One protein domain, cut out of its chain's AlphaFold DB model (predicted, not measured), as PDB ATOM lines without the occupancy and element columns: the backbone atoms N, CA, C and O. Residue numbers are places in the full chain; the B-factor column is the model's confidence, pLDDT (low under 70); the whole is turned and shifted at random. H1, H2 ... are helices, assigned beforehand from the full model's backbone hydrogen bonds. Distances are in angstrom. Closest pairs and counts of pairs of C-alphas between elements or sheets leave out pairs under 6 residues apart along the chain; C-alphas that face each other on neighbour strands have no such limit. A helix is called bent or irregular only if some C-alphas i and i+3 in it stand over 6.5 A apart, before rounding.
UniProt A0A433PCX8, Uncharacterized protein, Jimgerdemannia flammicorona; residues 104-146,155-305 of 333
ATOM      1  N   CYS A 104      32.364  58.828  70.777       85.06
ATOM      2  CA  CYS A 104      33.310  59.892  70.422       85.06
ATOM      3  C   CYS A 104      34.545  59.335  69.709       85.06
ATOM      4  O   CYS A 104      34.925  59.825  68.645       85.06
ATOM      5  N   LYS A 105      35.164  58.287  70.271       77.81
ATOM      6  CA  LYS A 105      36.341  57.645  69.673       77.81
ATOM      7  C   LYS A 105      36.025  57.104  68.287       77.81
ATOM      8  O   LYS A 105      36.811  57.338  67.383       77.81
ATOM      9  N   LEU A 106      34.890  56.430  68.103       77.75
ATOM     10  CA  LEU A 106      34.462  55.909  66.802       77.75
ATOM     11  C   LEU A 106      34.100  57.025  65.811       77.75
ATOM     12  O   LEU A 106      34.488  56.935  64.649       77.75
ATOM     13  N   ALA A 107      33.408  58.077  66.256       83.19
ATOM     14  CA  ALA A 107      33.030  59.223  65.429       83.19
ATOM     15  C   ALA A 107      34.269  59.881  64.809       83.19
ATOM     16  O   ALA A 107      34.328  60.058  63.595       83.19
ATOM     17  N   ASN A 108      35.319  60.105  65.602       82.50
ATOM     18  CA  ASN A 108      36.589  60.647  65.108       82.50
ATOM     19  C   ASN A 108      37.294  59.751  64.066       82.50
ATOM     20  O   ASN A 108      38.174  60.223  63.355       82.50
ATOM     21  N   ARG A 109      36.924  58.466  63.939       79.12
ATOM     22  CA  ARG A 109      37.471  57.541  62.922       79.12
ATOM     23  C   ARG A 109      36.664  57.516  61.623       79.12
ATOM     24  O   ARG A 109      37.128  56.932  60.649       79.12
ATOM     25  N   VAL A 110      35.482  58.139  61.575       78.62
ATOM     26  CA  VAL A 110      34.632  58.175  60.365       78.62
ATOM     27  C   VAL A 110      35.304  58.939  59.217       78.62
ATOM     28  O   VAL A 110      35.017  58.661  58.054       78.62
ATOM     29  N   ASN A 111      36.243  59.830  59.544       77.12
ATOM     30  CA  ASN A 111      36.999  60.642  58.591       77.12
ATOM     31  C   ASN A 111      38.490  60.252  58.507       77.12
ATOM     32  O   ASN A 111      39.297  61.029  58.016       77.12
ATOM     33  N   ASP A 112      38.863  59.043  58.944       78.56
ATOM     34  CA  ASP A 112      40.249  58.547  58.896       78.56
ATOM     35  C   ASP A 112      40.766  58.314  57.466       78.56
ATOM     36  O   ASP A 112      39.995  57.937  56.597       78.56
ATOM     37  N   GLU A 113      42.058  58.465  57.187       78.12
ATOM     38  CA  GLU A 113      42.599  58.307  55.821       78.12
ATOM     39  C   GLU A 113      42.307  56.930  55.188       78.12
ATOM     40  O   GLU A 113      42.034  56.843  53.990       78.12
ATOM     41  N   ASP A 114      42.276  55.854  55.981       75.31
ATOM     42  CA  ASP A 114      42.006  54.501  55.486       75.31
ATOM     43  C   ASP A 114      40.493  54.240  55.316       75.31
ATOM     44  O   ASP A 114      39.711  54.228  56.268       75.31
ATOM     45  N   ASN A 115      40.061  53.959  54.083       76.25
ATOM     46  CA  ASN A 115      38.653  53.690  53.771       76.25
ATOM     47  C   ASN A 115      38.072  52.482  54.525       76.25
ATOM     48  O   ASN A 115      36.904  52.515  54.914       76.25
ATOM     49  N   ASN A 116      38.870  51.444  54.802       72.94
ATOM     50  CA  ASN A 116      38.404  50.299  55.591       72.94
ATOM     51  C   ASN A 116      38.096  50.715  57.030       72.94
ATOM     52  O   ASN A 116      37.173  50.190  57.654       72.94
ATOM     53  N   VAL A 117      38.861  51.671  57.556       72.00
ATOM     54  CA  VAL A 117      38.656  52.244  58.884       72.00
ATOM     55  C   VAL A 117      37.383  53.056  58.926       72.00
ATOM     56  O   VAL A 117      36.550  52.809  59.800       72.00
ATOM     57  N   LYS A 118      37.220  53.971  57.967       78.56
ATOM     58  CA  LYS A 118      36.026  54.811  57.832       78.56
ATOM     59  C   LYS A 118      34.760  53.960  57.785       78.56
ATOM     60  O   LYS A 118      33.842  54.162  58.582       78.56
ATOM     61  N   ASP A 119      34.725  52.970  56.891       75.94
ATOM     62  CA  ASP A 119      33.554  52.115  56.694       75.94
ATOM     63  C   ASP A 119      33.248  51.264  57.924       75.94
ATOM     64  O   ASP A 119      32.085  51.078  58.289       75.94
ATOM     65  N   LEU A 120      34.278  50.751  58.589       71.50
ATOM     66  CA  LEU A 120      34.105  49.924  59.771       71.50
ATOM     67  C   LEU A 120      33.667  50.739  60.992       71.50
ATOM     68  O   LEU A 120      32.802  50.283  61.743       71.50
ATOM     69  N   ALA A 121      34.207  51.946  61.172       75.06
ATOM     70  CA  ALA A 121      33.765  52.884  62.196       75.06
ATOM     71  C   ALA A 121      32.298  53.278  61.976       75.06
ATOM     72  O   ALA A 121      31.493  53.159  62.900       75.06
ATOM     73  N   LEU A 122      31.929  53.638  60.742       81.31
ATOM     74  CA  LEU A 122      30.556  53.985  60.378       81.31
ATOM     75  C   LEU A 122      29.588  52.821  60.626       81.31
ATOM     76  O   LEU A 122      28.580  53.006  61.301       81.31
ATOM     77  N   ARG A 123      29.906  51.608  60.154       77.50
ATOM     78  CA  ARG A 123      29.069  50.416  60.396       77.50
ATOM     79  C   ARG A 123      28.910  50.126  61.887       77.50
ATOM     80  O   ARG A 123      27.815  49.811  62.335       77.50
ATOM     81  N   THR A 124      29.985  50.258  62.662       73.44
ATOM     82  CA  THR A 124      29.941  50.032  64.115       73.44
ATOM     83  C   THR A 124      29.069  51.077  64.812       73.44
ATOM     84  O   THR A 124      28.274  50.726  65.677       73.44
ATOM     85  N   LEU A 125      29.163  52.351  64.421       79.31
ATOM     86  CA  LEU A 125      28.285  53.408  64.933       79.31
ATOM     87  C   LEU A 125      26.820  53.144  64.587       79.31
ATOM     88  O   LEU A 125      25.954  53.324  65.442       79.31
ATOM     89  N   GLN A 126      26.547  52.660  63.375       79.56
ATOM     90  CA  GLN A 126      25.196  52.296  62.953       79.56
ATOM     91  C   GLN A 126      24.614  51.160  63.796       79.56
ATOM     92  O   GLN A 126      23.476  51.257  64.250       79.56
ATOM     93  N   GLU A 127      25.417  50.135  64.084       74.62
ATOM     94  CA  GLU A 127      25.055  49.027  64.975       74.62
ATOM     95  C   GLU A 127      24.896  49.446  66.452       74.62
ATOM     96  O   GLU A 127      24.368  48.670  67.244       74.62
ATOM     97  N   ILE A 128      25.336  50.644  66.855       75.44
ATOM     98  CA  ILE A 128      25.162  51.162  68.225       75.44
ATOM     99  C   ILE A 128      23.965  52.116  68.308       75.44
ATOM    100  O   ILE A 128      23.155  52.022  69.229       75.44
ATOM    101  N   LEU A 129      23.866  53.060  67.368       83.31
ATOM    102  CA  LEU A 129      22.919  54.175  67.435       83.31
ATOM    103  C   LEU A 129      21.608  53.899  66.680       83.31
ATOM    104  O   LEU A 129      20.553  54.377  67.099       83.31
ATOM    105  N   PHE A 130      21.644  53.090  65.618       83.56
ATOM    106  CA  PHE A 130      20.499  52.858  64.726       83.56
ATOM    107  C   PHE A 130      19.983  51.416  64.763       83.56
ATOM    108  O   PHE A 130      19.502  50.884  63.764       83.56
ATOM    109  N   VAL A 131      20.034  50.791  65.941       80.69
ATOM    110  CA  VAL A 131      19.339  49.522  66.213       80.69
ATOM    111  C   VAL A 131      17.875  49.802  66.561       80.69
ATOM    112  O   VAL A 131      17.627  50.674  67.395       80.69
ATOM    113  N   PRO A 132      16.893  49.086  65.987       82.19
ATOM    114  CA  PRO A 132      15.485  49.297  66.318       82.19
ATOM    115  C   PRO A 132      15.214  49.222  67.823       82.19
ATOM    116  O   PRO A 132      15.778  48.378  68.521       82.19
ATOM    117  N   PHE A 133      14.356  50.108  68.328       82.44
ATOM    118  CA  PHE A 133      13.907  50.047  69.723       82.44
ATOM    119  C   PHE A 133      12.893  48.911  69.904       82.44
ATOM    120  O   PHE A 133      12.155  48.590  68.974       82.44
ATOM    121  N   ARG A 134      12.781  48.328  71.106       73.81
ATOM    122  CA  ARG A 134      11.834  47.210  71.338       73.81
ATOM    123  C   ARG A 134      10.377  47.566  71.048       73.81
ATOM    124  O   ARG A 134       9.627  46.732  70.555       73.81
ATOM    125  N   GLY A 135      10.007  48.808  71.354       66.56
ATOM    126  CA  GLY A 135       8.669  49.345  71.113       66.56
ATOM    127  C   GLY A 135       8.437  49.846  69.696       66.56
ATOM    128  O   GLY A 135       7.335  50.308  69.413       66.56
ATOM    129  N   GLN A 136       9.447  49.759  68.821       69.88
ATOM    130  CA  GLN A 136       9.345  50.180  67.431       69.88
ATOM    131  C   GLN A 136       8.607  49.100  66.627       69.88
ATOM    132  O   GLN A 136       9.207  48.211  66.020       69.88
ATOM    133  N   LYS A 137       7.278  49.128  66.712       63.09
ATOM    134  CA  LYS A 137       6.374  48.161  66.084       63.09
ATOM    135  C   LYS A 137       6.137  48.488  64.617       63.09
ATOM    136  O   LYS A 137       5.955  47.572  63.821       63.09
ATOM    137  N   HIS A 138       6.171  49.766  64.249       56.72
ATOM    138  CA  HIS A 138       5.903  50.196  62.888       56.72
ATOM    139  C   HIS A 138       7.207  50.553  62.181       56.72
ATOM    140  O   HIS A 138       7.560  51.713  61.998       56.72
ATOM    141  N   GLN A 139       7.888  49.527  61.668       49.75
ATOM    142  CA  GLN A 139       8.979  49.691  60.694       49.75
ATOM    143  C   GLN A 139       8.514  50.347  59.371       49.75
ATOM    144  O   GLN A 139       9.323  50.568  58.469       49.75
ATOM    145  N   GLU A 140       7.216  50.637  59.257       40.41
ATOM    146  CA  GLU A 140       6.521  51.125  58.069       40.41
ATOM    147  C   GLU A 140       5.945  52.535  58.210       40.41
ATOM    148  O   GLU A 140       5.558  53.089  57.186       40.41
ATOM    149  N   ILE A 141       5.962  53.167  59.396       43.50
ATOM    150  CA  ILE A 141       5.577  54.584  59.500       43.50
ATOM    151  C   ILE A 141       6.778  55.434  59.066       43.50
ATOM    152  O   ILE A 141       7.459  56.105  59.834       43.50
ATOM    153  N   TYR A 142       7.037  55.405  57.762       41.00
ATOM    154  CA  TYR A 142       7.227  56.673  57.085       41.00
ATOM    155  C   TYR A 142       5.930  57.453  57.328       41.00
ATOM    156  O   TYR A 142       4.860  56.846  57.371       41.00
ATOM    157  N   TYR A 143       5.976  58.772  57.459       45.62
ATOM    158  CA  TYR A 143       4.797  59.532  57.072       45.62
ATOM    159  C   TYR A 143       4.585  59.223  55.580       45.62
ATOM    160  O   TYR A 143       5.094  59.945  54.725       45.62
ATOM    161  N   GLU A 144       3.917  58.115  55.233       37.66
ATOM    162  CA  GLU A 144       3.057  58.117  54.064       37.66
ATOM    163  C   GLU A 144       2.073  59.227  54.387       37.66
ATOM    164  O   GLU A 144       1.116  59.064  55.135       37.66
ATOM    165  N   TYR A 145       2.473  60.427  53.970       43.75
ATOM    166  CA  TYR A 145       1.597  61.554  53.803       43.75
ATOM    167  C   TYR A 145       0.482  61.021  52.916       43.75
ATOM    168  O   TYR A 145       0.659  60.924  51.702       43.75
ATOM    169  N   ASP A 146      -0.621  60.614  53.531       41.03
ATOM    170  CA  ASP A 146      -1.872  60.552  52.813       41.03
ATOM    171  C   ASP A 146      -2.160  61.992  52.392       41.03
ATOM    172  O   ASP A 146      -2.276  62.893  53.223       41.03
ATOM    173  N   HIS A 155      -1.917  62.094  64.827       47.50
ATOM    174  CA  HIS A 155      -0.761  61.217  64.628       47.50
ATOM    175  C   HIS A 155       0.339  61.507  65.650       47.50
ATOM    176  O   HIS A 155       1.375  62.076  65.335       47.50
ATOM    177  N   ARG A 156       0.124  61.096  66.907       56.91
ATOM    178  CA  ARG A 156       1.217  61.023  67.884       56.91
ATOM    179  C   ARG A 156       2.297  60.069  67.356       56.91
ATOM    180  O   ARG A 156       2.003  58.890  67.144       56.91
ATOM    181  N   GLY A 157       3.522  60.576  67.195       67.94
ATOM    182  CA  GLY A 157       4.703  59.791  66.821       67.94
ATOM    183  C   GLY A 157       4.874  58.512  67.644       67.94
ATOM    184  O   GLY A 157       4.373  58.391  68.767       67.94
ATOM    185  N   GLU A 158       5.587  57.532  67.083       79.88
ATOM    186  CA  GLU A 158       5.759  56.204  67.686       79.88
ATOM    187  C   GLU A 158       6.289  56.285  69.126       79.88
ATOM    188  O   GLU A 158       5.772  55.595  70.008       79.88
ATOM    189  N   PHE A 159       7.200  57.226  69.402       87.62
ATOM    190  CA  PHE A 159       7.721  57.494  70.742       87.62
ATOM    191  C   PHE A 159       6.627  57.772  71.775       87.62
ATOM    192  O   PHE A 159       6.656  57.228  72.880       87.62
ATOM    193  N   ALA A 160       5.620  58.577  71.437       85.75
ATOM    194  CA  ALA A 160       4.564  58.940  72.373       85.75
ATOM    195  C   ALA A 160       3.723  57.726  72.812       85.75
ATOM    196  O   ALA A 160       3.222  57.722  73.939       85.75
ATOM    197  N   ARG A 161       3.620  56.701  71.951       84.31
ATOM    198  CA  ARG A 161       2.862  55.454  72.164       84.31
ATOM    199  C   ARG A 161       3.671  54.363  72.877       84.31
ATOM    200  O   ARG A 161       3.092  53.353  73.280       84.31
ATOM    201  N   MET A 162       4.982  54.544  73.028       86.50
ATOM    202  CA  MET A 162       5.863  53.600  73.716       86.50
ATOM    203  C   MET A 162       5.591  53.569  75.227       86.50
ATOM    204  O   MET A 162       5.260  54.581  75.853       86.50
ATOM    205  N   SER A 163       5.772  52.397  75.833       88.75
ATOM    206  CA  SER A 163       5.741  52.207  77.284       88.75
ATOM    207  C   SER A 163       6.873  52.973  77.978       88.75
ATOM    208  O   SER A 163       7.880  53.337  77.372       88.75
ATOM    209  N   THR A 164       6.764  53.176  79.292       86.44
ATOM    210  CA  THR A 164       7.797  53.873  80.077       86.44
ATOM    211  C   THR A 164       9.176  53.214  79.972       86.44
ATOM    212  O   THR A 164      10.189  53.910  79.964       86.44
ATOM    213  N   LEU A 165       9.240  51.880  79.889       83.12
ATOM    214  CA  LEU A 165      10.509  51.157  79.747       83.12
ATOM    215  C   LEU A 165      11.146  51.407  78.375       83.12
ATOM    216  O   LEU A 165      12.343  51.655  78.284       83.12
ATOM    217  N   GLU A 166      10.337  51.379  77.323       84.88
ATOM    218  CA  GLU A 166      10.770  51.641  75.950       84.88
ATOM    219  C   GLU A 166      11.200  53.107  75.775       84.88
ATOM    220  O   GLU A 166      12.246  53.374  75.188       84.88
ATOM    221  N   LYS A 167      10.480  54.066  76.372       88.62
ATOM    222  CA  LYS A 167      10.888  55.481  76.388       88.62
ATOM    223  C   LYS A 167      12.235  55.693  77.081       88.62
ATOM    224  O   LYS A 167      13.045  56.476  76.597       88.62
ATOM    225  N   LYS A 168      12.515  54.968  78.172       87.06
ATOM    226  CA  LYS A 168      13.828  55.012  78.843       87.06
ATOM    227  C   LYS A 168      14.963  54.518  77.944       87.06
ATOM    228  O   LYS A 168      16.061  55.056  78.031       87.06
ATOM    229  N   GLU A 169      14.711  53.537  77.078       84.81
ATOM    230  CA  GLU A 169      15.692  53.081  76.083       84.81
ATOM    231  C   GLU A 169      16.015  54.190  75.072       84.81
ATOM    232  O   GLU A 169      17.185  54.501  74.828       84.81
ATOM    233  N   VAL A 170      14.976  54.830  74.525       90.44
ATOM    234  CA  VAL A 170      15.124  55.956  73.591       90.44
ATOM    235  C   VAL A 170      15.849  57.119  74.260       90.44
ATOM    236  O   VAL A 170      16.786  57.672  73.684       90.44
ATOM    237  N   GLN A 171      15.483  57.446  75.500       91.75
ATOM    238  CA  GLN A 171      16.125  58.496  76.283       91.75
ATOM    239  C   GLN A 171      17.600  58.179  76.532       91.75
ATOM    240  O   GLN A 171      18.454  59.027  76.284       91.75
ATOM    241  N   ALA A 172      17.935  56.959  76.961       87.19
ATOM    242  CA  ALA A 172      19.319  56.559  77.200       87.19
ATOM    243  C   ALA A 172      20.183  56.754  75.946       87.19
ATOM    244  O   ALA A 172      21.266  57.334  76.030       87.19
ATOM    245  N   ARG A 173      19.679  56.344  74.777       88.81
ATOM    246  CA  ARG A 173      20.389  56.498  73.503       88.81
ATOM    247  C   ARG A 173      20.471  57.954  73.037       88.81
ATOM    248  O   ARG A 173      21.529  58.390  72.591       88.81
ATOM    249  N   SER A 174      19.395  58.720  73.189       93.94
ATOM    250  CA  SER A 174      19.357  60.150  72.848       93.94
ATOM    251  C   SER A 174      20.352  60.945  73.694       93.94
ATOM    252  O   SER A 174      21.101  61.767  73.170       93.94
ATOM    253  N   MET A 175      20.469  60.619  74.984       92.94
ATOM    254  CA  MET A 175      21.446  61.250  75.874       92.94
ATOM    255  C   MET A 175      22.896  60.846  75.579       92.94
ATOM    256  O   MET A 175      23.803  61.608  75.908       92.94
ATOM    257  N   VAL A 176      23.146  59.693  74.942       90.06
ATOM    258  CA  VAL A 176      24.481  59.380  74.399       90.06
ATOM    259  C   VAL A 176      24.819  60.339  73.258       90.06
ATOM    260  O   VAL A 176      25.911  60.893  73.265       90.06
ATOM    261  N   VAL A 177      23.891  60.609  72.332       93.69
ATOM    262  CA  VAL A 177      24.118  61.583  71.244       93.69
ATOM    263  C   VAL A 177      24.392  62.982  71.800       93.69
ATOM    264  O   VAL A 177      25.374  63.608  71.403       93.69
ATOM    265  N   VAL A 178      23.594  63.440  72.770       94.81
ATOM    266  CA  VAL A 178      23.818  64.726  73.457       94.81
ATOM    267  C   VAL A 178      25.200  64.768  74.119       94.81
ATOM    268  O   VAL A 178      25.945  65.729  73.933       94.81
ATOM    269  N   GLY A 179      25.574  63.717  74.854       92.81
ATOM    270  CA  GLY A 179      26.873  63.640  75.526       92.81
ATOM    271  C   GLY A 179      28.056  63.627  74.556       92.81
ATOM    272  O   GLY A 179      29.065  64.279  74.814       92.81
ATOM    273  N   VAL A 180      27.925  62.939  73.417       91.12
ATOM    274  CA  VAL A 180      28.955  62.912  72.367       91.12
ATOM    275  C   VAL A 180      29.114  64.288  71.737       91.12
ATOM    276  O   VAL A 180      30.242  64.750  71.589       91.12
ATOM    277  N   LEU A 181      28.013  64.975  71.419       92.31
ATOM    278  CA  LEU A 181      28.066  66.344  70.903       92.31
ATOM    279  C   LEU A 181      28.753  67.287  71.884       92.31
ATOM    280  O   LEU A 181      29.640  68.037  71.490       92.31
ATOM    281  N   GLN A 182      28.398  67.210  73.167       90.75
ATOM    282  CA  GLN A 182      29.033  68.021  74.199       90.75
ATOM    283  C   GLN A 182      30.539  67.738  74.297       90.75
ATOM    284  O   GLN A 182      31.341  68.667  74.374       90.75
ATOM    285  N   ALA A 183      30.941  66.467  74.259       90.25
ATOM    286  CA  ALA A 183      32.348  66.082  74.290       90.25
ATOM    287  C   ALA A 183      33.118  66.579  73.054       90.25
ATOM    288  O   ALA A 183      34.234  67.076  73.202       90.25
ATOM    289  N   LEU A 184      32.531  66.499  71.856       88.50
ATOM    290  CA  LEU A 184      33.142  67.001  70.618       88.50
ATOM    291  C   LEU A 184      33.299  68.526  70.645       88.50
ATOM    292  O   LEU A 184      34.397  69.024  70.402       88.50
ATOM    293  N   LEU A 185      32.251  69.255  71.040       85.69
ATOM    294  CA  LEU A 185      32.280  70.718  71.158       85.69
ATOM    295  C   LEU A 185      33.331  71.203  72.170       85.69
ATOM    296  O   LEU A 185      33.984  72.217  71.938       85.69
ATOM    297  N   ASN A 186      33.543  70.463  73.262       86.25
ATOM    298  CA  ASN A 186      34.546  70.803  74.275       86.25
ATOM    299  C   ASN A 186      35.988  70.467  73.856       86.25
ATOM    300  O   ASN A 186      36.928  71.058  74.381       86.25
ATOM    301  N   SER A 187      36.186  69.508  72.949       79.56
ATOM    302  CA  SER A 187      37.513  68.994  72.572       79.56
ATOM    303  C   SER A 187      38.075  69.614  71.285       79.56
ATOM    304  O   SER A 187      39.023  69.081  70.717       79.56
ATOM    305  N   SER A 188      37.527  70.752  70.831       67.88
ATOM    306  CA  SER A 188      37.803  71.347  69.503       67.88
ATOM    307  C   SER A 188      37.482  70.407  68.329       67.88
ATOM    308  O   SER A 188      37.952  70.617  67.212       67.88
ATOM    309  N   GLY A 189      36.695  69.357  68.576       66.94
ATOM    310  CA  GLY A 189      36.204  68.458  67.544       66.94
ATOM    311  C   GLY A 189      35.088  69.112  66.731       66.94
ATOM    312  O   GLY A 189      34.355  69.970  67.223       66.94
ATOM    313  N   SER A 190      34.927  68.686  65.478       78.25
ATOM    314  CA  SER A 190      33.804  69.127  64.648       78.25
ATOM    315  C   SER A 190      32.545  68.339  65.022       78.25
ATOM    316  O   SER A 190      32.484  67.116  64.871       78.25
ATOM    317  N   ALA A 191      31.519  69.046  65.500       78.50
ATOM    318  CA  ALA A 191      30.189  68.472  65.710       78.50
ATOM    319  C   ALA A 191      29.563  67.959  64.396       78.50
ATOM    320  O   ALA A 191      28.710  67.068  64.428       78.50
ATOM    321  N   ASP A 192      30.043  68.453  63.249       85.25
ATOM    322  CA  ASP A 192      29.584  68.063  61.914       85.25
ATOM    323  C   ASP A 192      29.895  66.588  61.606       85.25
ATOM    324  O   ASP A 192      29.240  65.984  60.763       85.25
ATOM    325  N   ILE A 193      30.819  65.951  62.342       87.75
ATOM    326  CA  ILE A 193      31.088  64.508  62.226       87.75
ATOM    327  C   ILE A 193      29.818  63.687  62.494       87.75
ATOM    328  O   ILE A 193      29.541  62.717  61.784       87.75
ATOM    329  N   LEU A 194      29.032  64.051  63.516       90.12
ATOM    330  CA  LEU A 194      27.786  63.342  63.812       90.12
ATOM    331  C   LEU A 194      26.710  63.630  62.765       90.12
ATOM    332  O   LEU A 194      25.986  62.712  62.386       90.12
ATOM    333  N   GLU A 195      26.637  64.867  62.274       91.88
ATOM    334  CA  GLU A 195      25.748  65.248  61.173       91.88
ATOM    335  C   GLU A 195      26.035  64.411  59.922       91.88
ATOM    336  O   GLU A 195      25.139  63.748  59.396       91.88
ATOM    337  N   GLU A 196      27.294  64.372  59.488       90.50
ATOM    338  CA  GLU A 196      27.742  63.615  58.323       90.50
ATOM    339  C   GLU A 196      27.492  62.112  58.502       90.50
ATOM    340  O   GLU A 196      27.058  61.430  57.571       90.50
ATOM    341  N   MET A 197      27.710  61.584  59.707       90.56
ATOM    342  CA  MET A 197      27.453  60.183  60.039       90.56
ATOM    343  C   MET A 197      25.961  59.826  59.951       90.56
ATOM    344  O   MET A 197      25.611  58.812  59.333       90.56
ATOM    345  N   ILE A 198      25.071  60.655  60.511       92.38
ATOM    346  CA  ILE A 198      23.615  60.456  60.422       92.38
ATOM    347  C   ILE A 198      23.177  60.552  58.957       92.38
ATOM    348  O   ILE A 198      22.471  59.668  58.468       92.38
ATOM    349  N   LYS A 199      23.652  61.571  58.235       92.44
ATOM    350  CA  LYS A 199      23.339  61.794  56.821       92.44
ATOM    351  C   LYS A 199      23.762  60.608  55.952       92.44
ATOM    352  O   LYS A 199      22.919  60.025  55.273       92.44
ATOM    353  N   LYS A 200      25.016  60.152  56.061       90.75
ATOM    354  CA  LYS A 200      25.519  58.953  55.361       90.75
ATOM    355  C   LYS A 200      24.703  57.708  55.700       90.75
ATOM    356  O   LYS A 200      24.510  56.854  54.839       90.75
ATOM    357  N   THR A 201      24.234  57.580  56.940       89.38
ATOM    358  CA  THR A 201      23.393  56.446  57.349       89.38
ATOM    359  C   THR A 201      22.019  56.491  56.684       89.38
ATOM    360  O   THR A 201      21.552  55.464  56.196       89.38
ATOM    361  N   LEU A 202      21.395  57.667  56.609       88.75
ATOM    362  CA  LEU A 202      20.103  57.864  55.947       88.75
ATOM    363  C   LEU A 202      20.186  57.720  54.417       88.75
ATOM    364  O   LEU A 202      19.234  57.250  53.795       88.75
ATOM    365  N   GLU A 203      21.302  58.130  53.811       89.38
ATOM    366  CA  GLU A 203      21.535  58.062  52.363       89.38
ATOM    367  C   GLU A 203      21.902  56.654  51.884       89.38
ATOM    368  O   GLU A 203      21.425  56.231  50.834       89.38
ATOM    369  N   LYS A 204      22.722  55.913  52.647       84.69
ATOM    370  CA  LYS A 204      23.140  54.544  52.292       84.69
ATOM    371  C   LYS A 204      22.052  53.489  52.521       84.69
ATOM    372  O   LYS A 204      22.186  52.381  52.010       84.69
ATOM    373  N   ALA A 205      21.027  53.792  53.316       83.31
ATOM    374  CA  ALA A 205      19.956  52.852  53.617       83.31
ATOM    375  C   ALA A 205      18.979  52.711  52.435       83.31
ATOM    376  O   ALA A 205      18.526  53.706  51.866       83.31
ATOM    377  N   ASP A 206      18.619  51.473  52.092       80.94
ATOM    378  CA  ASP A 206      17.632  51.166  51.052       80.94
ATOM    379  C   ASP A 206      16.197  51.172  51.603       80.94
ATOM    380  O   ASP A 206      15.995  51.216  52.811       80.94
ATOM    381  N   GLY A 207      15.182  51.170  50.728       79.94
ATOM    382  CA  GLY A 207      13.770  51.440  51.048       79.94
ATOM    383  C   GLY A 207      13.303  51.043  52.458       79.94
ATOM    384  O   GLY A 207      12.910  51.914  53.236       79.94
ATOM    385  N   LYS A 208      13.394  49.754  52.821       81.00
ATOM    386  CA  LYS A 208      12.976  49.273  54.150       81.00
ATOM    387  C   LYS A 208      13.929  49.720  55.261       81.00
ATOM    388  O   LYS A 208      13.468  50.208  56.291       81.00
ATOM    389  N   GLN A 209      15.240  49.579  55.072       81.56
ATOM    390  CA  GLN A 209      16.223  49.987  56.076       81.56
ATOM    391  C   GLN A 209      16.134  51.491  56.366       81.56
ATOM    392  O   GLN A 209      16.221  51.909  57.518       81.56
ATOM    393  N   LYS A 210      15.898  52.304  55.336       85.12
ATOM    394  CA  LYS A 210      15.761  53.754  55.438       85.12
ATOM    395  C   LYS A 210      14.566  54.141  56.296       85.12
ATOM    396  O   LYS A 210      14.719  54.988  57.170       85.12
ATOM    397  N   ARG A 211      13.411  53.490  56.106       81.81
ATOM    398  CA  ARG A 211      12.219  53.692  56.953       81.81
ATOM    399  C   ARG A 211      12.518  53.377  58.418       81.81
ATOM    400  O   ARG A 211      12.213  54.183  59.290       81.81
ATOM    401  N   VAL A 212      13.200  52.261  58.680       83.88
ATOM    402  CA  VAL A 212      13.597  51.862  60.039       83.88
ATOM    403  C   VAL A 212      14.516  52.897  60.690       83.88
ATOM    404  O   VAL A 212      14.230  53.350  61.798       83.88
ATOM    405  N   VAL A 213      15.594  53.300  60.006       87.38
ATOM    406  CA  VAL A 213      16.539  54.309  60.514       87.38
ATOM    407  C   VAL A 213      15.832  55.644  60.744       87.38
ATOM    408  O   VAL A 213      16.052  56.279  61.771       87.38
ATOM    409  N   MET A 214      14.951  56.058  59.830       87.06
ATOM    410  CA  MET A 214      14.169  57.282  59.998       87.06
ATOM    411  C   MET A 214      13.255  57.223  61.219       87.06
ATOM    412  O   MET A 214      13.259  58.178  61.990       87.06
ATOM    413  N   GLY A 215      12.552  56.111  61.449       86.75
ATOM    414  CA  GLY A 215      11.732  55.932  62.650       86.75
ATOM    415  C   GLY A 215      12.557  55.987  63.941       86.75
ATOM    416  O   GLY A 215      12.143  56.605  64.918       86.75
ATOM    417  N   ILE A 216      13.781  55.439  63.937       89.06
ATOM    418  CA  ILE A 216      14.702  55.551  65.081       89.06
ATOM    419  C   ILE A 216      15.071  57.016  65.327       89.06
ATOM    420  O   ILE A 216      14.960  57.491  66.456       89.06
ATOM    421  N   CYS A 217      15.486  57.734  64.280       93.00
ATOM    422  CA  CYS A 217      15.830  59.151  64.376       93.00
ATOM    423  C   CYS A 217      14.642  59.996  64.857       93.00
ATOM    424  O   CYS A 217      14.827  60.862  65.705       93.00
ATOM    425  N   GLN A 218      13.429  59.726  64.367       90.38
ATOM    426  CA  GLN A 218      12.210  60.408  64.806       90.38
ATOM    427  C   GLN A 218      11.925  60.153  66.282       90.38
ATOM    428  O   GLN A 218      11.741  61.110  67.020       90.38
ATOM    429  N   CYS A 219      11.997  58.903  66.751       91.44
ATOM    430  CA  CYS A 219      11.837  58.604  68.175       91.44
ATOM    431  C   CYS A 219      12.851  59.360  69.046       91.44
ATOM    432  O   CYS A 219      12.509  59.826  70.131       91.44
ATOM    433  N   MET A 220      14.097  59.505  68.580       94.31
ATOM    434  CA  MET A 220      15.116  60.285  69.287       94.31
ATOM    435  C   MET A 220      14.791  61.784  69.290       94.31
ATOM    436  O   MET A 220      14.936  62.424  70.327       94.31
ATOM    437  N   VAL A 221      14.318  62.344  68.171       94.88
ATOM    438  CA  VAL A 221      13.875  63.748  68.087       94.88
ATOM    439  C   VAL A 221      12.664  63.997  68.989       94.88
ATOM    440  O   VAL A 221      12.725  64.905  69.815       94.88
ATOM    441  N   ASP A 222      11.621  63.167  68.903       92.69
ATOM    442  CA  ASP A 222      10.429  63.226  69.762       92.69
ATOM    443  C   ASP A 222      10.840  63.194  71.246       92.69
ATOM    444  O   ASP A 222      10.382  64.001  72.055       92.69
ATOM    445  N   CYS A 223      11.765  62.293  71.605       94.50
ATOM    446  CA  CYS A 223      12.303  62.195  72.957       94.50
ATOM    447  C   CYS A 223      13.036  63.469  73.389       94.50
ATOM    448  O   CYS A 223      12.870  63.897  74.527       94.50
ATOM    449  N   LEU A 224      13.864  64.066  72.528       96.25
ATOM    450  CA  LEU A 224      14.589  65.301  72.848       96.25
ATOM    451  C   LEU A 224      13.632  66.486  73.037       96.25
ATOM    452  O   LEU A 224      13.849  67.292  73.936       96.25
ATOM    453  N   ILE A 225      12.561  66.565  72.243       94.19
ATOM    454  CA  ILE A 225      11.507  67.579  72.391       94.19
ATOM    455  C   ILE A 225      10.751  67.397  73.718       94.19
ATOM    456  O   ILE A 225      10.548  68.367  74.443       94.19
ATOM    457  N   ASP A 226      10.402  66.162  74.083       93.38
ATOM    458  CA  ASP A 226       9.780  65.837  75.377       93.38
ATOM    459  C   ASP A 226      10.703  66.181  76.565       93.38
ATOM    460  O   ASP A 226      10.262  66.717  77.586       93.38
ATOM    461  N   GLN A 227      12.017  65.952  76.418       94.19
ATOM    462  CA  GLN A 227      13.006  66.388  77.408       94.19
ATOM    463  C   GLN A 227      13.086  67.914  77.524       94.19
ATOM    464  O   GLN A 227      13.217  68.399  78.644       94.19
ATOM    465  N   LEU A 228      12.997  68.669  76.421       94.12
ATOM    466  CA  LEU A 228      12.978  70.137  76.469       94.12
ATOM    467  C   LEU A 228      11.785  70.657  77.271       94.12
ATOM    468  O   LEU A 228      11.984  71.435  78.199       94.12
ATOM    469  N   LEU A 229      10.583  70.142  77.002       92.69
ATOM    470  CA  LEU A 229       9.379  70.487  77.768       92.69
ATOM    471  C   LEU A 229       9.564  70.194  79.267       92.69
ATOM    472  O   LEU A 229       9.301  71.045  80.110       92.69
ATOM    473  N   THR A 230      10.113  69.022  79.598       93.06
ATOM    474  CA  THR A 230      10.392  68.627  80.991       93.06
ATOM    475  C   THR A 230      11.445  69.518  81.668       93.06
ATOM    476  O   THR A 230      11.459  69.641  82.894       93.06
ATOM    477  N   LEU A 231      12.398  70.066  80.909       92.44
ATOM    478  CA  LEU A 231      13.441  70.954  81.428       92.44
ATOM    479  C   LEU A 231      12.927  72.385  81.614       92.44
ATOM    480  O   LEU A 231      13.318  73.019  82.592       92.44
ATOM    481  N   ASP A 232      12.041  72.855  80.736       87.81
ATOM    482  CA  ASP A 232      11.423  74.184  80.814       87.81
ATOM    483  C   ASP A 232      10.495  74.341  82.029       87.81
ATOM    484  O   ASP A 232      10.356  75.442  82.559       87.81
ATOM    485  N   GLU A 233       9.891  73.251  82.509       90.88
ATOM    486  CA  GLU A 233       9.065  73.245  83.727       90.88
ATOM    487  C   GLU A 233       9.880  73.407  85.025       90.88
ATOM    488  O   GLU A 233       9.315  73.639  86.095       90.88
ATOM    489  N   ARG A 234      11.208  73.259  84.966       91.12
ATOM    490  CA  ARG A 234      12.086  73.310  86.144       91.12
ATOM    491  C   ARG A 234      12.592  74.727  86.409       91.12
ATOM    492  O   ARG A 234      12.705  75.554  85.511       91.12
ATOM    493  N   GLU A 235      12.982  74.986  87.655       88.12
ATOM    494  CA  GLU A 235      13.603  76.261  88.028       88.12
ATOM    495  C   GLU A 235      14.893  76.513  87.238       88.12
ATOM    496  O   GLU A 235      15.760  75.642  87.133       88.12
ATOM    497  N   LYS A 236      15.046  77.729  86.704       86.38
ATOM    498  CA  LYS A 236      16.230  78.103  85.924       86.38
ATOM    499  C   LYS A 236      17.499  77.931  86.761       86.38
ATOM    500  O   LYS A 236      17.675  78.560  87.801       86.38
ATOM    501  N   SER A 237      18.417  77.112  86.261       89.75
ATOM    502  CA  SER A 237      19.766  76.942  86.801       89.75
ATOM    503  C   SER A 237      20.756  76.760  85.656       89.75
ATOM    504  O   SER A 237      20.380  76.299  84.579       89.75
ATOM    505  N   ASP A 238      22.033  77.061  85.894       87.62
ATOM    506  CA  ASP A 238      23.103  76.869  84.902       87.62
ATOM    507  C   ASP A 238      23.150  75.424  84.362       87.62
ATOM    508  O   ASP A 238      23.310  75.191  83.163       87.62
ATOM    509  N   ALA A 239      22.916  74.436  85.231       90.00
ATOM    510  CA  ALA A 239      22.850  73.031  84.837       90.00
ATOM    511  C   ALA A 239      21.683  72.740  83.877       90.00
ATOM    512  O   ALA A 239      21.852  71.981  82.921       90.00
ATOM    513  N   ILE A 240      20.515  73.349  84.109       90.81
ATOM    514  CA  ILE A 240      19.337  73.196  83.245       90.81
ATOM    515  C   ILE A 240      19.555  73.910  81.910       90.81
ATOM    516  O   ILE A 240      19.318  73.300  80.870       90.81
ATOM    517  N   SER A 241      20.102  75.128  81.908       89.25
ATOM    518  CA  SER A 241      20.442  75.850  80.674       89.25
ATOM    519  C   SER A 241      21.413  75.053  79.796       89.25
ATOM    520  O   SER A 241      21.202  74.915  78.590       89.25
ATOM    521  N   LYS A 242      22.438  74.435  80.399       90.06
ATOM    522  CA  LYS A 242      23.368  73.537  79.693       90.06
ATOM    523  C   LYS A 242      22.680  72.281  79.153       90.06
ATOM    524  O   LYS A 242      23.002  71.844  78.048       90.06
ATOM    525  N   ALA A 243      21.734  71.703  79.896       92.38
ATOM    526  CA  ALA A 243      20.967  70.541  79.448       92.38
ATOM    527  C   ALA A 243      20.042  70.875  78.262       92.38
ATOM    528  O   ALA A 243      20.020  70.126  77.282       92.38
ATOM    529  N   ILE A 244      19.351  72.021  78.315       93.06
ATOM    530  CA  ILE A 244      18.532  72.561  77.218       93.06
ATOM    531  C   ILE A 244      19.400  72.752  75.970       93.06
ATOM    532  O   ILE A 244      19.063  72.254  74.895       93.06
ATOM    533  N   MET A 245      20.568  73.379  76.124       91.69
ATOM    534  CA  MET A 245      21.514  73.564  75.023       91.69
ATOM    535  C   MET A 245      22.006  72.254  74.419       91.69
ATOM    536  O   MET A 245      22.104  72.135  73.197       91.69
ATOM    537  N   GLY A 246      22.292  71.251  75.251       93.69
ATOM    538  CA  GLY A 246      22.645  69.916  74.779       93.69
ATOM    539  C   GLY A 246      21.551  69.303  73.899       93.69
ATOM    540  O   GLY A 246      21.850  68.768  72.829       93.69
ATOM    541  N   CYS A 247      20.286  69.434  74.307       96.38
ATOM    542  CA  CYS A 247      19.145  68.933  73.543       96.38
ATOM    543  C   CYS A 247      18.959  69.701  72.227       96.38
ATOM    544  O   CYS A 247      18.837  69.079  71.174       96.38
ATOM    545  N   ILE A 248      19.014  71.038  72.255       95.50
ATOM    546  CA  ILE A 248      18.867  71.879  71.056       95.50
ATOM    547  C   ILE A 248      19.989  71.621  70.044       95.50
ATOM    548  O   ILE A 248      19.712  71.504  68.852       95.50
ATOM    549  N   ASN A 249      21.236  71.451  70.492       94.75
ATOM    550  CA  ASN A 249      22.345  71.077  69.610       94.75
ATOM    551  C   ASN A 249      22.112  69.712  68.944       94.75
ATOM    552  O   ASN A 249      22.360  69.560  67.748       94.75
ATOM    553  N   ALA A 250      21.600  68.723  69.683       96.38
ATOM    554  CA  ALA A 250      21.259  67.424  69.107       96.38
ATOM    555  C   ALA A 250      20.127  67.532  68.074       96.38
ATOM    556  O   ALA A 250      20.248  66.995  66.972       96.38
ATOM    557  N   ILE A 251      19.069  68.284  68.386       96.62
ATOM    558  CA  ILE A 251      17.958  68.557  67.463       96.62
ATOM    559  C   ILE A 251      18.462  69.266  66.196       96.62
ATOM    560  O   ILE A 251      18.065  68.898  65.089       96.62
ATOM    561  N   LEU A 252      19.383  70.229  66.325       95.75
ATOM    562  CA  LEU A 252      19.999  70.921  65.192       95.75
ATOM    563  C   LEU A 252      20.727  69.945  64.265       95.75
ATOM    564  O   LEU A 252      20.520  69.995  63.053       95.75
ATOM    565  N   ILE A 253      21.521  69.031  64.818       95.25
ATOM    566  CA  ILE A 253      22.255  68.025  64.043       95.25
ATOM    567  C   ILE A 253      21.298  67.099  63.281       95.25
ATOM    568  O   ILE A 253      21.492  66.873  62.086       95.25
ATOM    569  N   PHE A 254      20.212  66.637  63.912       95.62
ATOM    570  CA  PHE A 254      19.169  65.883  63.204       95.62
ATOM    571  C   PHE A 254      18.494  66.716  62.107       95.62
ATOM    572  O   PHE A 254      18.264  66.203  61.012       95.62
ATOM    573  N   SER A 255      18.231  68.003  62.359       95.31
ATOM    574  CA  SER A 255      17.604  68.896  61.377       95.31
ATOM    575  C   SER A 255      18.474  69.130  60.146       95.31
ATOM    576  O   SER A 255      17.938  69.273  59.056       95.31
ATOM    577  N   ARG A 256      19.803  69.150  60.298       94.31
ATOM    578  CA  ARG A 256      20.733  69.288  59.173       94.31
ATOM    579  C   ARG A 256      20.915  67.974  58.418       94.31
ATOM    580  O   ARG A 256      20.925  67.972  57.191       94.31
ATOM    581  N   ALA A 257      21.001  66.852  59.137       93.75
ATOM    582  CA  ALA A 257      21.173  65.539  58.520       93.75
ATOM    583  C   ALA A 257      19.913  65.050  57.780       93.75
ATOM    584  O   ALA A 257      20.016  64.364  56.765       93.75
ATOM    585  N   GLY A 258      18.724  65.394  58.280       91.69
ATOM    586  CA  GLY A 258      17.445  65.008  57.694       91.69
ATOM    587  C   GLY A 258      16.309  65.917  58.164       91.69
ATOM    588  O   GLY A 258      15.588  65.540  59.084       91.69
ATOM    589  N   PRO A 259      16.082  67.076  57.521       90.94
ATOM    590  CA  PRO A 259      15.074  68.051  57.955       90.94
ATOM    591  C   PRO A 259      13.651  67.483  58.123       90.94
ATOM    592  O   PRO A 259      12.924  67.870  59.036       90.94
ATOM    593  N   ASN A 260      13.275  66.499  57.293       87.19
ATOM    594  CA  ASN A 260      11.982  65.803  57.353       87.19
ATOM    595  C   ASN A 260      11.723  65.083  58.691       87.19
ATOM    596  O   ASN A 260      10.580  64.757  58.997       87.19
ATOM    597  N   LEU A 261      12.760  64.846  59.502       87.94
ATOM    598  CA  LEU A 261      12.630  64.279  60.846       87.94
ATOM    599  C   LEU A 261      11.897  65.226  61.816       87.94
ATOM    600  O   LEU A 261      11.342  64.759  62.804       87.94
ATOM    601  N   LEU A 262      11.883  66.538  61.543       87.56
ATOM    602  CA  LEU A 262      11.296  67.561  62.419       87.56
ATOM    603  C   LEU A 262       9.997  68.179  61.871       87.56
ATOM    604  O   LEU A 262       9.406  69.025  62.537       87.56
ATOM    605  N   VAL A 263       9.555  67.781  60.674       80.06
ATOM    606  CA  VAL A 263       8.349  68.334  60.025       80.06
ATOM    607  C   VAL A 263       7.057  67.882  60.727       80.06
ATOM    608  O   VAL A 263       6.061  68.597  60.686       80.06
ATOM    609  N   GLY A 264       7.062  66.719  61.389       67.44
ATOM    610  CA  GLY A 264       5.905  66.190  62.127       67.44
ATOM    611  C   GLY A 264       5.803  66.646  63.595       67.44
ATOM    612  O   GLY A 264       6.676  67.345  64.109       67.44
ATOM    613  N   ASN A 265       4.734  66.216  64.281       67.06
ATOM    614  CA  ASN A 265       4.571  66.254  65.749       67.06
ATOM    615  C   ASN A 265       4.708  67.627  66.447       67.06
ATOM    616  O   ASN A 265       5.091  67.694  67.613       67.06
ATOM    617  N   ASN A 266       4.385  68.740  65.777       76.00
ATOM    618  CA  ASN A 266       4.457  70.091  66.361       76.00
ATOM    619  C   ASN A 266       5.849  70.488  66.910       76.00
ATOM    620  O   ASN A 266       5.949  71.447  67.676       76.00
ATOM    621  N   HIS A 267       6.936  69.825  66.493       87.06
ATOM    622  CA  HIS A 267       8.285  70.077  67.021       87.06
ATOM    623  C   HIS A 267       8.715  71.541  66.895       87.06
ATOM    624  O   HIS A 267       9.226  72.134  67.845       87.06
ATOM    625  N   VAL A 268       8.456  72.155  65.738       87.81
ATOM    626  CA  VAL A 268       8.761  73.574  65.508       87.81
ATOM    627  C   VAL A 268       7.961  74.493  66.433       87.81
ATOM    628  O   VAL A 268       8.514  75.487  66.900       87.81
ATOM    629  N   LYS A 269       6.713  74.142  66.782       89.19
ATOM    630  CA  LYS A 269       5.894  74.918  67.727       89.19
ATOM    631  C   LYS A 269       6.495  74.877  69.133       89.19
ATOM    632  O   LYS A 269       6.593  75.926  69.766       89.19
ATOM    633  N   THR A 270       6.974  73.713  69.580       90.94
ATOM    634  CA  THR A 270       7.652  73.559  70.880       90.94
ATOM    635  C   THR A 270       8.941  74.375  70.977       90.94
ATOM    636  O   THR A 270       9.297  74.835  72.053       90.94
ATOM    637  N   LEU A 271       9.628  74.613  69.859       92.25
ATOM    638  CA  LEU A 271      10.858  75.410  69.837       92.25
ATOM    639  C   LEU A 271      10.618  76.934  69.831       92.25
ATOM    640  O   LEU A 271      11.559  77.700  70.033       92.25
ATOM    641  N   LYS A 272       9.376  77.387  69.615       90.75
ATOM    642  CA  LYS A 272       9.016  78.813  69.510       90.75
ATOM    643  C   LYS A 272       9.431  79.655  70.728       90.75
ATOM    644  O   LYS A 272       9.951  80.750  70.505       90.75
ATOM    645  N   PRO A 273       9.259  79.204  71.990       90.25
ATOM    646  CA  PRO A 273       9.636  79.998  73.160       90.25
ATOM    647  C   PRO A 273      11.112  80.403  73.163       90.25
ATOM    648  O   PRO A 273      11.430  81.489  73.623       90.25
ATOM    649  N   TYR A 274      11.998  79.594  72.572       90.12
ATOM    650  CA  TYR A 274      13.436  79.874  72.494       90.12
ATOM    651  C   TYR A 274      13.820  80.912  71.425       90.12
ATOM    652  O   TYR A 274      14.969  81.356  71.383       90.12
ATOM    653  N   LEU A 275      12.887  81.319  70.555       86.19
ATOM    654  CA  LEU A 275      13.055  82.512  69.715       86.19
ATOM    655  C   LEU A 275      12.787  83.799  70.495       86.19
ATOM    656  O   LEU A 275      13.289  84.863  70.127       86.19
ATOM    657  N   MET A 276      11.985  83.702  71.553       79.12
ATOM    658  CA  MET A 276      11.480  84.809  72.354       79.12
ATOM    659  C   MET A 276      12.254  84.895  73.682       79.12
ATOM    660  O   MET A 276      12.908  83.946  74.098       79.12
ATOM    661  N   GLY A 277      12.209  86.047  74.354       73.88
ATOM    662  CA  GLY A 277      12.838  86.230  75.669       73.88
ATOM    663  C   GLY A 277      14.060  87.152  75.694       73.88
ATOM    664  O   GLY A 277      14.502  87.686  74.672       73.88
ATOM    665  N   GLU A 278      14.559  87.384  76.908       67.31
ATOM    666  CA  GLU A 278      15.712  88.242  77.182       67.31
ATOM    667  C   GLU A 278      17.015  87.556  76.752       67.31
ATOM    668  O   GLU A 278      17.192  86.356  76.932       67.31
ATOM    669  N   ARG A 279      17.920  88.324  76.136       73.88
ATOM    670  CA  ARG A 279      19.165  87.821  75.530       73.88
ATOM    671  C   ARG A 279      20.341  88.462  76.238       73.88
ATOM    672  O   ARG A 279      20.914  89.446  75.761       73.88
ATOM    673  N   THR A 280      20.606  87.962  77.431       71.38
ATOM    674  CA  THR A 280      21.568  88.554  78.362       71.38
ATOM    675  C   THR A 280      22.892  87.803  78.363       71.38
ATOM    676  O   THR A 280      23.935  88.423  78.565       71.38
ATOM    677  N   SER A 281      22.864  86.501  78.066       80.88
ATOM    678  CA  SER A 281      24.041  85.634  78.061       80.88
ATOM    679  C   SER A 281      24.435  85.150  76.660       80.88
ATOM    680  O   SER A 281      23.612  85.031  75.751       80.88
ATOM    681  N   GLU A 282      25.719  84.828  76.489       81.75
ATOM    682  CA  GLU A 282      26.240  84.217  75.258       81.75
ATOM    683  C   GLU A 282      25.608  82.839  74.997       81.75
ATOM    684  O   GLU A 282      25.378  82.465  73.848       81.75
ATOM    685  N   ASP A 283      25.281  82.093  76.055       80.00
ATOM    686  CA  ASP A 283      24.621  80.794  75.932       80.00
ATOM    687  C   ASP A 283      23.201  80.943  75.368       80.00
ATOM    688  O   ASP A 283      22.863  80.233  74.425       80.00
ATOM    689  N   GLU A 284      22.417  81.926  75.832       82.62
ATOM    690  CA  GLU A 284      21.099  82.260  75.261       82.62
ATOM    691  C   GLU A 284      21.191  82.670  73.782       82.62
ATOM    692  O   GLU A 284      20.354  82.278  72.964       82.62
ATOM    693  N   LEU A 285      22.232  83.422  73.402       85.00
ATOM    694  CA  LEU A 285      22.480  83.775  72.001       85.00
ATOM    695  C   LEU A 285      22.824  82.545  71.153       85.00
ATOM    696  O   LEU A 285      22.380  82.452  70.004       85.00
ATOM    697  N   ARG A 286      23.578  81.580  71.693       85.44
ATOM    698  CA  ARG A 286      23.830  80.304  71.009       85.44
ATOM    699  C   ARG A 286      22.556  79.477  70.875       85.44
ATOM    700  O   ARG A 286      22.340  78.938  69.789       85.44
ATOM    701  N   THR A 287      21.705  79.422  71.905       88.75
ATOM    702  CA  THR A 287      20.377  78.786  71.835       88.75
ATOM    703  C   THR A 287      19.594  79.333  70.654       88.75
ATOM    704  O   THR A 287      19.176  78.580  69.773       88.75
ATOM    705  N   LEU A 288      19.475  80.663  70.594       90.44
ATOM    706  CA  LEU A 288      18.749  81.367  69.548       90.44
ATOM    707  C   LEU A 288      19.301  81.030  68.161       90.44
ATOM    708  O   LEU A 288      18.537  80.675  67.267       90.44
ATOM    709  N   ARG A 289      20.627  81.102  67.976       90.31
ATOM    710  CA  ARG A 289      21.268  80.767  66.693       90.31
ATOM    711  C   ARG A 289      20.936  79.340  66.259       90.31
ATOM    712  O   ARG A 289      20.602  79.130  65.096       90.31
ATOM    713  N   CYS A 290      20.979  78.376  67.176       92.94
ATOM    714  CA  CYS A 290      20.649  76.988  66.862       92.94
ATOM    715  C   CYS A 290      19.182  76.828  66.448       92.94
ATOM    716  O   CYS A 290      18.901  76.175  65.444       92.94
ATOM    717  N   VAL A 291      18.253  77.467  67.164       94.69
ATOM    718  CA  VAL A 291      16.815  77.416  66.849       94.69
ATOM    719  C   VAL A 291      16.513  78.083  65.506       94.69
ATOM    720  O   VAL A 291      15.778  77.516  64.702       94.69
ATOM    721  N   LEU A 292      17.147  79.219  65.200       94.06
ATOM    722  CA  LEU A 292      17.040  79.866  63.889       94.06
ATOM    723  C   LEU A 292      17.525  78.951  62.758       94.06
ATOM    724  O   LEU A 292      16.892  78.884  61.705       94.06
ATOM    725  N   MET A 293      18.618  78.212  62.969       94.56
ATOM    726  CA  MET A 293      19.094  77.232  61.990       94.56
ATOM    727  C   MET A 293      18.126  76.056  61.826       94.56
ATOM    728  O   MET A 293      17.876  75.640  60.697       94.56
ATOM    729  N   ILE A 294      17.548  75.549  62.920       95.75
ATOM    730  CA  ILE A 294      16.507  74.513  62.856       95.75
ATOM    731  C   ILE A 294      15.320  75.020  62.027       95.75
ATOM    732  O   ILE A 294      14.874  74.339  61.106       95.75
ATOM    733  N   TYR A 295      14.847  76.239  62.293       94.75
ATOM    734  CA  TYR A 295      13.729  76.845  61.569       94.75
ATOM    735  C   TYR A 295      14.048  77.027  60.084       94.75
ATOM    736  O   TYR A 295      13.241  76.646  59.239       94.75
ATOM    737  N   ARG A 296      15.247  77.520  59.754       94.75
ATOM    738  CA  ARG A 296      15.719  77.640  58.367       94.75
ATOM    739  C   ARG A 296      15.661  76.306  57.617       94.75
ATOM    740  O   ARG A 296      15.311  76.298  56.442       94.75
ATOM    741  N   ASN A 297      16.005  75.201  58.278       93.19
ATOM    742  CA  ASN A 297      16.028  73.875  57.662       93.19
ATOM    743  C   ASN A 297      14.624  73.268  57.500       93.19
ATOM    744  O   ASN A 297      14.381  72.551  56.534       93.19
ATOM    745  N   VAL A 298      13.718  73.521  58.451       92.06
ATOM    746  CA  VAL A 298      12.454  72.774  58.587       92.06
ATOM    747  C   VAL A 298      11.237  73.549  58.083       92.06
ATOM    748  O   VAL A 298      10.368  72.945  57.461       92.06
ATOM    749  N   LEU A 299      11.162  74.871  58.300       91.19
ATOM    750  CA  LEU A 299      10.000  75.676  57.893       91.19
ATOM    751  C   LEU A 299       9.665  75.562  56.393       91.19
ATOM    752  O   LEU A 299       8.484  75.395  56.090       91.19
ATOM    753  N   PRO A 300      10.639  75.573  55.453       91.38
ATOM    754  CA  PRO A 300      10.344  75.441  54.022       91.38
ATOM    755  C   PRO A 300       9.709  74.101  53.624       91.38
ATOM    756  O   PRO A 300       9.210  73.967  52.511       91.38
ATOM    757  N   LEU A 301       9.764  73.097  54.503       87.75
ATOM    758  CA  LEU A 301       9.249  71.750  54.259       87.75
ATOM    759  C   LEU A 301       7.859  71.522  54.861       87.75
ATOM    760  O   LEU A 301       7.268  70.461  54.656       87.75
ATOM    761  N   LEU A 302       7.327  72.497  55.602       84.88
ATOM    762  CA  LEU A 302       5.968  72.431  56.123       84.88
ATOM    763  C   LEU A 302       4.978  72.598  54.960       84.88
ATOM    764  O   LEU A 302       4.935  73.649  54.328       84.88
ATOM    765  N   LYS A 303       4.167  71.573  54.678       78.56
ATOM    766  CA  LYS A 303       3.201  71.608  53.562       78.56
ATOM    767  C   LYS A 303       1.948  72.436  53.864       78.56
ATOM    768  O   LYS A 303       1.479  73.170  53.001       78.56
ATOM    769  N   ARG A 304       1.395  72.300  55.073       78.00
ATOM    770  CA  ARG A 304       0.180  72.997  55.541       78.00
ATOM    771  C   ARG A 304       0.405  73.572  56.948       78.00
ATOM    772  O   ARG A 304      -0.213  73.116  57.909       78.00
ATOM    773  N   PRO A 305       1.366  74.497  57.113       82.19
ATOM    774  CA  PRO A 305       1.619  75.101  58.411       82.19
ATOM    775  C   PRO A 305       0.413  75.931  58.859       82.19
ATOM    776  O   PRO A 305      -0.201  76.639  58.065       82.19
TER     777      PRO A 305
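What this domain is: This is residues 104 to 146 and 155 to 305 of the 333 residues of an uncharacterized protein of Jimgerdemannia flammicorona (UniProt A0A433PCX8). Two long antiparallel helices, H6 and H7, form the core; H4 crosses one side of this pair, and the hairpin of H8 and H9 packs on the other. H5 packs where H6 begins and H7 ends, while H1 and H2 lie farthest out, on the side of H4 and H5. The printed part has 194 residues with nine named helices, H1 to H9 in chain order, and no named strand: all helix. It is compact, with a radius of gyration of the C-alphas of 16.5 A and spans of 48 by 43 by 35 A.

Where its parts are: H1 is residues 104 to 107, beginning at C-alpha 104 (33.310, 59.892, 70.422). H2 is residues 115 to 129, 20.8 A long. After the cut come H3, residues 158 to 161, and H4, residues 164 to 186, 32.2 A. H5 is residues 192 to 204, 17.8 A. H6, residues 207 to 232, 37.5 A, is the longest helix by residues and begins at C-alpha 207 (13.770, 51.440, 51.048). H7 is residues 238 to 257, 28.8 A; H8 is residues 267 to 275. H9, residues 282 to 301, 29.8 A, has a kink of 26 degrees near residue 295 and ends at C-alpha 301 (9.249, 71.750, 54.259). H8 is irregular, with C-alphas 270 and 273 7.1 A apart; H9 is only just irregular, with C-alphas 297 and 300 6.9 A apart.

How they stand to each other: H6 is the hub, touching five helices. H5, H6 and H7 form an up and down bundle, each running against the one before. H6 and H7 are a hairpin at a shallow tilt of 23 degrees; their closest C-alphas, Leu 224 and Cys 247, are 5.9 A apart. H4 touches H6 about perpendicular, at 83 degrees, closest at C-alphas 174 and 220, 5.5 A. H9 touches H7 at a shallow tilt of 28 degrees, the same way, closest at C-alphas 252 and 294, 5.5 A. H6 touches H3 with residues 215 to 223 of H6 alone, closest at C-alphas 159 and 219, 5.0 A. H2 touches H1 with residues 121 to 125 alone, closest at C-alphas 106 and 121, 5.6 A. In H2, H4, H5, H6 and H7 every O i to N i+4 pair is within hydrogen-bond range; H9 has 14 of 16, H8 2 of 5 beside 5 of 6 O i to N i+3 pairs, and H1 and H3 are too short for an O i to N i+4 pair.

The domain as a whole: The C-alphas of Asn 116 and Glu 278, the two farthest apart, are 49.2 A apart. Residues 147 to 154 are not printed; C-alphas 146 and 155 are 11.9 A apart across the cut. Of the links printed whole, none is long. Mean pLDDT of the printed part is 83.6; 20 residues are under 70, among them 135 to 146 and 155 to 157.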